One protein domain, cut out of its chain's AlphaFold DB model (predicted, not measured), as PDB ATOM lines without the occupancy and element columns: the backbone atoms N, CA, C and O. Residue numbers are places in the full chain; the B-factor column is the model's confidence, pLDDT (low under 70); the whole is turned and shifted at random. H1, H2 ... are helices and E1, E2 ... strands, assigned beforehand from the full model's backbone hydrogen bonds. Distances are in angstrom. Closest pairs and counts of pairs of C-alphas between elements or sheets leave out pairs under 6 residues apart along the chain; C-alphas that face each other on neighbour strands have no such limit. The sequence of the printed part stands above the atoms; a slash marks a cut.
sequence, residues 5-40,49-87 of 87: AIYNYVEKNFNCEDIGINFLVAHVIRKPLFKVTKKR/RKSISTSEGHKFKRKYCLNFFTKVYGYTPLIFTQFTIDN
ATOM      1  N   ALA A   5      17.475   7.172  -1.585       97.19
ATOM      2  CA  ALA A   5      18.236   6.124  -2.266       97.19
ATOM      3  C   ALA A   5      19.682   6.553  -2.573       97.19
ATOM      4  O   ALA A   5      20.606   5.763  -2.401       97.19
ATOM      5  N   ILE A   6      19.883   7.815  -2.973       97.31
ATOM      6  CA  ILE A   6      21.215   8.387  -3.216       97.31
ATOM      7  C   ILE A   6      21.972   8.524  -1.899       97.31
ATOM      8  O   ILE A   6      23.120   8.107  -1.828       97.31
ATOM      9  N   TYR A   7      21.317   9.030  -0.852       96.56
ATOM     10  CA  TYR A   7      21.919   9.144   0.478       96.56
ATOM     11  C   TYR A   7      22.432   7.792   0.984       96.56
ATOM     12  O   TYR A   7      23.614   7.653   1.276       96.56
ATOM     13  N   ASN A   8      21.583   6.764   0.970       97.56
ATOM     14  CA  ASN A   8      21.973   5.425   1.409       97.56
ATOM     15  C   ASN A   8      23.098   4.827   0.545       97.56
ATOM     16  O   ASN A   8      23.953   4.107   1.056       97.56
ATOM     17  N   TYR A   9      23.104   5.104  -0.763       96.81
ATOM     18  CA  TYR A   9      24.165   4.642  -1.656       96.81
ATOM     19  C   TYR A   9      25.505   5.314  -1.344       96.81
ATOM     20  O   TYR A   9      26.521   4.624  -1.292       96.81
ATOM     21  N   VAL A  10      25.514   6.630  -1.117       96.31
ATOM     22  CA  VAL A  10      26.721   7.387  -0.747       96.31
ATOM     23  C   VAL A  10      27.276   6.889   0.584       96.31
ATOM     24  O   VAL A  10      28.451   6.538   0.642       96.31
ATOM     25  N   GLU A  11      26.429   6.754   1.608       95.25
ATOM     26  CA  GLU A  11      26.831   6.239   2.925       95.25
ATOM     27  C   GLU A  11      27.430   4.829   2.821       95.25
ATOM     28  O   GLU A  11      28.510   4.562   3.342       95.25
ATOM     29  N   LYS A  12      26.775   3.924   2.078       95.75
ATOM     30  CA  LYS A  12      27.238   2.537   1.915       95.75
ATOM     31  C   LYS A  12      28.559   2.428   1.148       95.75
ATOM     32  O   LYS A  12      29.362   1.548   1.444       95.75
ATOM     33  N   ASN A  13      28.756   3.253   0.120       93.00
ATOM     34  CA  ASN A  13      29.928   3.166  -0.758       93.00
ATOM     35  C   ASN A  13      31.073   4.096  -0.335       93.00
ATOM     36  O   ASN A  13      32.161   3.996  -0.908       93.00
ATOM     37  N   PHE A  14      30.825   4.987   0.630       92.12
ATOM     38  CA  PHE A  14      31.759   5.992   1.131       92.12
ATOM     39  C   PHE A  14      32.465   6.754  -0.006       92.12
ATOM     40  O   PHE A  14      33.694   6.830  -0.087       92.12
ATOM     41  N   ASN A  15      31.666   7.209  -0.978       92.81
ATOM     42  CA  ASN A  15      32.122   7.875  -2.195       92.81
ATOM     43  C   ASN A  15      30.967   8.657  -2.841       92.81
ATOM     44  O   ASN A  15      29.799   8.288  -2.693       92.81
ATOM     45  N   CYS A  16      31.312   9.642  -3.670       95.06
ATOM     46  CA  CYS A  16      30.403  10.363  -4.563       95.06
ATOM     47  C   CYS A  16      29.369  11.261  -3.870       95.06
ATOM     48  O   CYS A  16      28.353  11.602  -4.481       95.06
ATOM     49  N   GLU A  17      29.621  11.667  -2.628       95.62
ATOM     50  CA  GLU A  17      28.854  12.691  -1.917       95.62
ATOM     51  C   GLU A  17      28.842  14.015  -2.694       95.62
ATOM     52  O   GLU A  17      27.798  14.649  -2.851       95.62
ATOM     53  N   ASP A  18      29.983  14.370  -3.283       94.19
ATOM     54  CA  ASP A  18      30.169  15.551  -4.119       94.19
ATOM     55  C   ASP A  18      29.326  15.490  -5.406       94.19
ATOM     56  O   ASP A  18      28.643  16.450  -5.768       94.19
ATOM     57  N   ILE A  19      29.309  14.337  -6.082       96.06
ATOM     58  CA  ILE A  19      28.465  14.092  -7.257       96.06
ATOM     59  C   ILE A  19      26.985  14.152  -6.860       96.06
ATOM     60  O   ILE A  19      26.194  14.755  -7.583       96.06
ATOM     61  N   GLY A  20      26.602  13.554  -5.729       96.50
ATOM     62  CA  GLY A  20      25.219  13.550  -5.246       96.50
ATOM     63  C   GLY A  20      24.692  14.963  -4.991       96.50
ATOM     64  O   GLY A  20      23.594  15.305  -5.439       96.50
ATOM     65  N   ILE A  21      25.510  15.810  -4.361       95.94
ATOM     66  CA  ILE A  21      25.208  17.232  -4.159       95.94
ATOM     67  C   ILE A  21      25.106  17.959  -5.504       95.94
ATOM     68  O   ILE A  21      24.141  18.688  -5.719       95.94
ATOM     69  N   ASN A  22      26.028  17.723  -6.441       95.38
ATOM     70  CA  ASN A  22      25.967  18.335  -7.772       95.38
ATOM     71  C   ASN A  22      24.690  17.950  -8.538       95.38
ATOM     72  O   ASN A  22      24.065  18.811  -9.154       95.38
ATOM     73  N   PHE A  23      24.259  16.687  -8.463       96.62
ATOM     74  CA  PHE A  23      22.985  16.240  -9.035       96.62
ATOM     75  C   PHE A  23      21.793  16.953  -8.391       96.62
ATOM     76  O   PHE A  23      20.916  17.430  -9.110       96.62
ATOM     77  N   LEU A  24      21.767  17.052  -7.057       96.12
ATOM     78  CA  LEU A  24      20.713  17.756  -6.325       96.12
ATOM     79  C   LEU A  24      20.645  19.232  -6.727       96.12
ATOM     80  O   LEU A  24      19.572  19.727  -7.061       96.12
ATOM     81  N   VAL A  25      21.781  19.929  -6.701       95.19
ATOM     82  CA  VAL A  25      21.839  21.354  -7.029       95.19
ATOM     83  C   VAL A  25      21.397  21.564  -8.469       95.19
ATOM     84  O   VAL A  25      20.464  22.326  -8.689       95.19
ATOM     85  N   ALA A  26      21.975  20.843  -9.435       95.31
ATOM     86  CA  ALA A  26      21.612  20.974 -10.847       95.31
ATOM     87  C   ALA A  26      20.124  20.665 -11.108       95.31
ATOM     88  O   ALA A  26      19.472  21.367 -11.884       95.31
ATOM     89  N   HIS A  27      19.558  19.673 -10.410       95.00
ATOM     90  CA  HIS A  27      18.128  19.363 -10.460       95.00
ATOM     91  C   HIS A  27      17.255  20.519  -9.954       95.00
ATOM     92  O   HIS A  27      16.224  20.811 -10.556       95.00
ATOM     93  N   VAL A  28      17.655  21.182  -8.868       95.38
ATOM     94  CA  VAL A  28      16.891  22.292  -8.279       95.38
ATOM     95  C   VAL A  28      17.032  23.565  -9.113       95.38
ATOM     96  O   VAL A  28      16.028  24.182  -9.455       95.38
ATOM     97  N   ILE A  29      18.260  23.957  -9.464       94.75
ATOM     98  CA  ILE A  29      18.526  25.268 -10.081       94.75
ATOM     99  C   ILE A  29      18.327  25.284 -11.598       94.75
ATOM    100  O   ILE A  29      18.231  26.364 -12.178       94.75
ATOM    101  N   ARG A  30      18.316  24.112 -12.253       93.38
ATOM    102  CA  ARG A  30      18.171  23.959 -13.717       93.38
ATOM    103  C   ARG A  30      19.149  24.817 -14.532       93.38
ATOM    104  O   ARG A  30      18.853  25.250 -15.640       93.38
ATOM    105  N   LYS A  31      20.333  25.051 -13.973       92.50
ATOM    106  CA  LYS A  31      21.433  25.834 -14.540       92.50
ATOM    107  C   LYS A  31      22.725  25.019 -14.443       92.50
ATOM    108  O   LYS A  31      22.842  24.181 -13.544       92.50
ATOM    109  N   PRO A  32      23.690  25.244 -15.348       91.19
ATOM    110  CA  PRO A  32      24.989  24.598 -15.254       91.19
ATOM    111  C   PRO A  32      25.722  25.010 -13.973       91.19
ATOM    112  O   PRO A  32      25.636  26.152 -13.524       91.19
ATOM    113  N   LEU A  33      26.473  24.069 -13.406       89.88
ATOM    114  CA  LEU A  33      27.354  24.321 -12.269       89.88
ATOM    115  C   LEU A  33      28.646  24.966 -12.776       89.88
ATOM    116  O   LEU A  33      29.265  24.442 -13.698       89.88
ATOM    117  N   PHE A  34      29.076  26.075 -12.180       88.94
ATOM    118  CA  PHE A  34      30.344  26.711 -12.542       88.94
ATOM    119  C   PHE A  34      31.507  26.072 -11.783       88.94
ATOM    120  O   PHE A  34      31.395  25.699 -10.614       88.94
ATOM    121  N   LYS A  35      32.653  25.956 -12.452       84.31
ATOM    122  CA  LYS A  35      33.887  25.472 -11.833       84.31
ATOM    123  C   LYS A  35      34.712  26.671 -11.379       84.31
ATOM    124  O   LYS A  35      35.115  27.490 -12.198       84.31
ATOM    125  N   VAL A  36      34.993  26.746 -10.081       82.88
ATOM    126  CA  VAL A  36      35.934  27.727  -9.528       82.88
ATOM    127  C   VAL A  36      37.323  27.106  -9.504       82.88
ATOM    128  O   VAL A  36      37.561  26.091  -8.844       82.88
ATOM    129  N   THR A  37      38.242  27.697 -10.248       79.31
ATOM    130  CA  THR A  37      39.650  27.309 -10.297       79.31
ATOM    131  C   THR A  37      40.396  28.051  -9.192       79.31
ATOM    132  O   THR A  37      40.339  29.270  -9.076       79.31
ATOM    133  N   LYS A  38      41.107  27.310  -8.336       75.38
ATOM    134  CA  LYS A  38      42.076  27.907  -7.409       75.38
ATOM    135  C   LYS A  38      43.468  27.835  -8.019       75.38
ATOM    136  O   LYS A  38      43.892  26.753  -8.418       75.38
ATOM    137  N   LYS A  39      44.209  28.949  -7.981       67.56
ATOM    138  CA  LYS A  39      45.626  29.023  -8.397       67.56
ATOM    139  C   LYS A  39      46.540  28.025  -7.671       67.56
ATOM    140  O   LYS A  39      47.580  27.650  -8.199       67.56
ATOM    141  N   ARG A  40      46.166  27.569  -6.467       66.56
ATOM    142  CA  ARG A  40      46.924  26.581  -5.682       66.56
ATOM    143  C   ARG A  40      45.976  25.577  -5.026       66.56
ATOM    144  O   ARG A  40      45.020  25.970  -4.358       66.56
ATOM    145  N   ARG A  49      50.184   9.463   1.851       63.06
ATOM    146  CA  ARG A  49      49.687   9.381   0.454       63.06
ATOM    147  C   ARG A  49      48.446   8.486   0.251       63.06
ATOM    148  O   ARG A  49      48.049   8.265  -0.885       63.06
ATOM    149  N   LYS A  50      47.855   7.935   1.314       71.88
ATOM    150  CA  LYS A  50      46.646   7.109   1.270       71.88
ATOM    151  C   LYS A  50      45.421   7.976   1.567       71.88
ATOM    152  O   LYS A  50      44.994   8.071   2.713       71.88
ATOM    153  N   SER A  51      44.851   8.595   0.539       78.62
ATOM    154  CA  SER A  51      43.500   9.161   0.587       78.62
ATOM    155  C   SER A  51      42.525   8.281  -0.201       78.62
ATOM    156  O   SER A  51      42.911   7.451  -1.028       78.62
ATOM    157  N   ILE A  52      41.225   8.482   0.015       83.12
ATOM    158  CA  ILE A  52      40.172   7.793  -0.750       83.12
ATOM    159  C   ILE A  52      40.314   8.103  -2.247       83.12
ATOM    160  O   ILE A  52      40.135   7.222  -3.088       83.12
ATOM    161  N   SER A  53      40.705   9.338  -2.578       82.06
ATOM    162  CA  SER A  53      40.905   9.804  -3.952       82.06
ATOM    163  C   SER A  53      42.115   9.181  -4.654       82.06
ATOM    164  O   SER A  53      42.115   9.093  -5.882       82.06
ATOM    165  N   THR A  54      43.119   8.716  -3.903       84.38
ATOM    166  CA  THR A  54      44.295   8.010  -4.439       84.38
ATOM    167  C   THR A  54      44.130   6.491  -4.447       84.38
ATOM    168  O   THR A  54      45.034   5.794  -4.898       84.38
ATOM    169  N   SER A  55      43.015   5.958  -3.934       85.31
ATOM    170  CA  SER A  55      42.766   4.514  -3.929       85.31
ATOM    171  C   SER A  55      42.563   3.955  -5.340       85.31
ATOM    172  O   SER A  55      42.051   4.627  -6.245       85.31
ATOM    173  N   GLU A  56      42.962   2.700  -5.534       87.31
ATOM    174  CA  GLU A  56      42.816   2.015  -6.814       87.31
ATOM    175  C   GLU A  56      41.340   1.914  -7.228       87.31
ATOM    176  O   GLU A  56      40.437   1.693  -6.415       87.31
ATOM    177  N   GLY A  57      41.070   2.150  -8.512       87.69
ATOM    178  CA  GLY A  57      39.714   2.110  -9.052       87.69
ATOM    179  C   GLY A  57      38.794   3.244  -8.581       87.69
ATOM    180  O   GLY A  57      37.626   3.253  -8.968       87.69
ATOM    181  N   HIS A  58      39.272   4.236  -7.814       89.62
ATOM    182  CA  HIS A  58      38.440   5.355  -7.343       89.62
ATOM    183  C   HIS A  58      37.703   6.066  -8.492       89.62
ATOM    184  O   HIS A  58      36.494   6.287  -8.424       89.62
ATOM    185  N   LYS A  59      38.402   6.344  -9.602       88.38
ATOM    186  CA  LYS A  59      37.805   6.954 -10.806       88.38
ATOM    187  C   LYS A  59      36.685   6.096 -11.405       88.38
ATOM    188  O   LYS A  59      35.680   6.628 -11.868       88.38
ATOM    189  N   PHE A  60      36.844   4.775 -11.372       92.56
ATOM    190  CA  PHE A  60      35.862   3.834 -11.900       92.56
ATOM    191  C   PHE A  60      34.628   3.738 -10.995       92.56
ATOM    192  O   PHE A  60      33.503   3.801 -11.488       92.56
ATOM    193  N   LYS A  61      34.822   3.724  -9.669       92.06
ATOM    194  CA  LYS A  61      33.731   3.818  -8.681       92.06
ATOM    195  C   LYS A  61      32.859   5.057  -8.923       92.06
ATOM    196  O   LYS A  61      31.637   4.942  -8.955       92.06
ATOM    197  N   ARG A  62      33.468   6.213  -9.221       95.00
ATOM    198  CA  ARG A  62      32.724   7.447  -9.545       95.00
ATOM    199  C   ARG A  62      31.854   7.332 -10.802       95.00
ATOM    200  O   ARG A  62      30.768   7.904 -10.837       95.00
ATOM    201  N   LYS A  63      32.269   6.552 -11.809       95.12
ATOM    202  CA  LYS A  63      31.436   6.279 -12.998       95.12
ATOM    203  C   LYS A  63      30.158   5.514 -12.634       95.12
ATOM    204  O   LYS A  63      29.097   5.815 -13.174       95.12
ATOM    205  N   TYR A  64      30.228   4.568 -11.696       95.88
ATOM    206  CA  TYR A  64      29.036   3.852 -11.229       95.88
ATOM    207  C   TYR A  64      28.061   4.747 -10.471       95.88
ATOM    208  O   TYR A  64      26.854   4.611 -10.669       95.88
ATOM    209  N   CYS A  65      28.568   5.693  -9.679       97.12
ATOM    210  CA  CYS A  65      27.730   6.678  -9.001       97.12
ATOM    211  C   CYS A  65      26.887   7.483  -9.994       97.12
ATOM    212  O   CYS A  65      25.679   7.592  -9.807       97.12
ATOM    213  N   LEU A  66      27.491   7.971 -11.088       97.06
ATOM    214  CA  LEU A  66      26.763   8.685 -12.146       97.06
ATOM    215  C   LEU A  66      25.613   7.839 -12.705       97.06
ATOM    216  O   LEU A  66      24.472   8.291 -12.736       97.06
ATOM    217  N   ASN A  67      25.899   6.588 -13.073       97.19
ATOM    218  CA  ASN A  67      24.894   5.684 -13.631       97.19
ATOM    219  C   ASN A  67      23.756   5.391 -12.643       97.19
ATOM    220  O   ASN A  67      22.592   5.346 -13.037       97.19
ATOM    221  N   PHE A  68      24.078   5.177 -11.365       97.81
ATOM    222  CA  PHE A  68      23.076   4.940 -10.330       97.81
ATOM    223  C   PHE A  68      22.217   6.190 -10.089       97.81
ATOM    224  O   PHE A  68      20.993   6.088 -10.058       97.81
ATOM    225  N   PHE A  69      22.820   7.378  -9.994       98.00
ATOM    226  CA  PHE A  69      22.080   8.620  -9.754       98.00
ATOM    227  C   PHE A  69      21.175   8.986 -10.928       98.00
ATOM    228  O   PHE A  69      20.018   9.331 -10.699       98.00
ATOM    229  N   THR A  70      21.637   8.828 -12.173       97.81
ATOM    230  CA  THR A  70      20.793   9.007 -13.366       97.81
ATOM    231  C   THR A  70      19.578   8.076 -13.339       97.81
ATOM    232  O   THR A  70      18.473   8.510 -13.652       97.81
ATOM    233  N   LYS A  71      19.743   6.819 -12.900       97.81
ATOM    234  CA  LYS A  71      18.616   5.886 -12.736       97.81
ATOM    235  C   LYS A  71      17.633   6.335 -11.654       97.81
ATOM    236  O   LYS A  71      16.434   6.233 -11.870       97.81
ATOM    237  N   VAL A  72      18.118   6.845 -10.518       97.62
ATOM    238  CA  VAL A  72      17.248   7.314  -9.421       97.62
ATOM    239  C   VAL A  72      16.459   8.567  -9.812       97.62
ATOM    240  O   VAL A  72      15.283   8.662  -9.480       97.62
ATOM    241  N   TYR A  73      17.080   9.516 -10.517       96.56
ATOM    242  CA  TYR A  73      16.393  10.723 -10.993       96.56
ATOM    243  C   TYR A  73      15.522  10.480 -12.236       96.56
ATOM    244  O   TYR A  73      14.662  11.302 -12.537       96.56
ATOM    245  N   GLY A  74      15.758   9.395 -12.982       97.25
ATOM    246  CA  GLY A  74      15.105   9.107 -14.267       97.25
ATOM    247  C   GLY A  74      15.671   9.898 -15.455       97.25
ATOM    248  O   GLY A  74      15.255   9.691 -16.589       97.25
ATOM    249  N   TYR A  75      16.628  10.793 -15.214       96.38
ATOM    250  CA  TYR A  75      17.346  11.570 -16.223       96.38
ATOM    251  C   TYR A  75      18.676  12.073 -15.639       96.38
ATOM    252  O   TYR A  75      18.936  11.907 -14.446       96.38
ATOM    253  N   THR A  76      19.527  12.696 -16.460       96.12
ATOM    254  CA  THR A  76      20.779  13.324 -15.999       96.12
ATOM    255  C   THR A  76      20.570  14.829 -15.799       96.12
ATOM    256  O   THR A  76      20.447  15.546 -16.789       96.12
ATOM    257  N   PRO A  77      20.550  15.346 -14.552       96.00
ATOM    258  CA  PRO A  77      20.370  16.776 -14.294       96.00
ATOM    259  C   PRO A  77      21.618  17.620 -14.571       96.00
ATOM    260  O   PRO A  77      21.517  18.840 -14.628       96.00
ATOM    261  N   LEU A  78      22.796  16.998 -14.702       95.00
ATOM    262  CA  LEU A  78      24.049  17.707 -14.953       95.00
ATOM    263  C   LEU A  78      24.058  18.322 -16.356       95.00
ATOM    264  O   LEU A  78      23.921  17.616 -17.353       95.00
ATOM    265  N   ILE A  79      24.285  19.633 -16.415       93.06
ATOM    266  CA  ILE A  79      24.375  20.405 -17.655       93.06
ATOM    267  C   ILE A  79      25.845  20.741 -17.905       93.06
ATOM    268  O   ILE A  79      26.533  21.245 -17.015       93.06
ATOM    269  N   PHE A  80      26.323  20.457 -19.115       91.12
ATOM    270  CA  PHE A  80      27.684  20.783 -19.527       91.12
ATOM    271  C   PHE A  80      27.904  22.302 -19.575       91.12
ATOM    272  O   PHE A  80      27.044  23.053 -20.025       91.12
ATOM    273  N   THR A  81      29.080  22.750 -19.140       90.62
ATOM    274  CA  THR A  81      29.531  24.136 -19.280       90.62
ATOM    275  C   THR A  81      31.051  24.195 -19.345       90.62
ATOM    276  O   THR A  81      31.741  23.349 -18.775       90.62
ATOM    277  N   GLN A  82      31.565  25.214 -20.029       89.19
ATOM    278  CA  GLN A  82      32.987  25.563 -20.051       89.19
ATOM    279  C   GLN A  82      33.285  26.816 -19.215       89.19
ATOM    280  O   GLN A  82      34.432  27.241 -19.139       89.19
ATOM    281  N   PHE A  83      32.270  27.405 -18.575       88.62
ATOM    282  CA  PHE A  83      32.435  28.616 -17.782       88.62
ATOM    283  C   PHE A  83      33.189  28.321 -16.478       88.62
ATOM    284  O   PHE A  83      32.710  27.581 -15.608       88.62
ATOM    285  N   THR A  84      34.368  28.922 -16.349       85.31
ATOM    286  CA  THR A  84      35.214  28.869 -15.159       85.31
ATOM    287  C   THR A  84      35.401  30.264 -14.590       85.31
ATOM    288  O   THR A  84      35.576  31.220 -15.340       85.31
ATOM    289  N   ILE A  85      35.378  30.373 -13.263       86.06
ATOM    290  CA  ILE A  85      35.741  31.607 -12.564       86.06
ATOM    291  C   ILE A  85      37.136  31.403 -11.986       86.06
ATOM    292  O   ILE A  85      37.325  30.532 -11.130       86.06
ATOM    293  N   ASP A  86      38.084  32.205 -12.459       81.00
ATOM    294  CA  ASP A  86      39.442  32.254 -11.933       81.00
ATOM    295  C   ASP A  86      39.517  33.247 -10.766       81.00
ATOM    296  O   ASP A  86      39.131  34.407 -10.907       81.00
ATOM    297  N   ASN A  87      40.036  32.786  -9.622       63.09
ATOM    298  CA  ASN A  87      40.413  33.623  -8.472       63.09
ATOM    299  C   ASN A  87      41.936  33.814  -8.423       63.09
ATOM    300  O   ASN A  87      42.682  32.821  -8.576       63.09
TER     301      ASN A  87
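What this domain is: This is residues 5 to 40 and 49 to 87 of the 87 residues of a protein of Octopus vulgaris (UniProt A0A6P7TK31). The model is a flat, open C: H1 and H3 run nearly side by side as one arm, H2 slants away from them as the back, and a small ribbon of two parallel strands, E1 and E2, makes the other arm. The open side of the C lies where the printed part is cut, between residues 40 and 49. The printed part has 75 residues with three named helices and two named strands, in the order H1, H2, E1, H3, E2, and its class is mostly helix. The sheet has the order E1, E2 and is parallel. The whole is only just loose, close to compact, with a radius of gyration of the C-alphas of 13.8 A and spans of 37, 33 and 16 A.

How they stand to each other: H1, residues 5 to 13, and H2, residues 17 to 29, form a helical hairpin, at a shallow tilt of 18 degrees and running opposite ways. They touch through residues 17 to 20 of H2 alone, and their closest C-alphas, those of Val 10 and Glu 17, are 5.8 A apart. H3, residues 58 to 73, only just touches H1, with 3 pairs of C-alphas within 8 A; it does so with residues 69 to 72 alone. The closest C-alphas there are those of Ile 6 and Phe 69, 6.6 A apart, and the two helices run opposite ways at a shallow tilt of 18 degrees. Residues 19 to 23 of H2 touch residues 65 to 69 of H3, closest at the C-alphas of Gly 20 and Phe 69, 7.4 A apart. H2 and H3 run the same way at a shallow tilt of 34.8 degrees, only just short of steep. In H1, H2 and H3 every O i to N i+4 pair is within hydrogen-bond range. E1, residues 35 to 37, and E2, residues 84 to 86, are parallel neighbours at 25 degrees; N 37 and O 85 are 3.1 A apart, as are N 85 and O 35, within hydrogen-bond range. H1 is apart from both strands, and H2 is apart from E2.

Where its parts are: H1 begins at C-alpha 5, (18.236, 6.124, -2.266), and is 12.2 A long. H2 is 18.2 A long, and E1 6.2 A. H3, the longest helix, runs 23.0 A from C-alpha 58 at (38.440, 5.355, -7.343). E2, 6.3 A long, ends at C-alpha 86, (39.442, 32.254, -11.933).

The domain as a whole: The two C-alphas farthest apart, those of Arg 49 and Gly 74, are 37.6 A apart. Residues 41 to 48 are not printed, and C-alphas 40 and 49 are 18.5 A apart across the cut. The links H1 to H2 and H2 to E1 are tight, and H3 to E2 is short. The mean pLDDT of the printed part is 90.6; residues 39, 40, 49 and 87 are under 70.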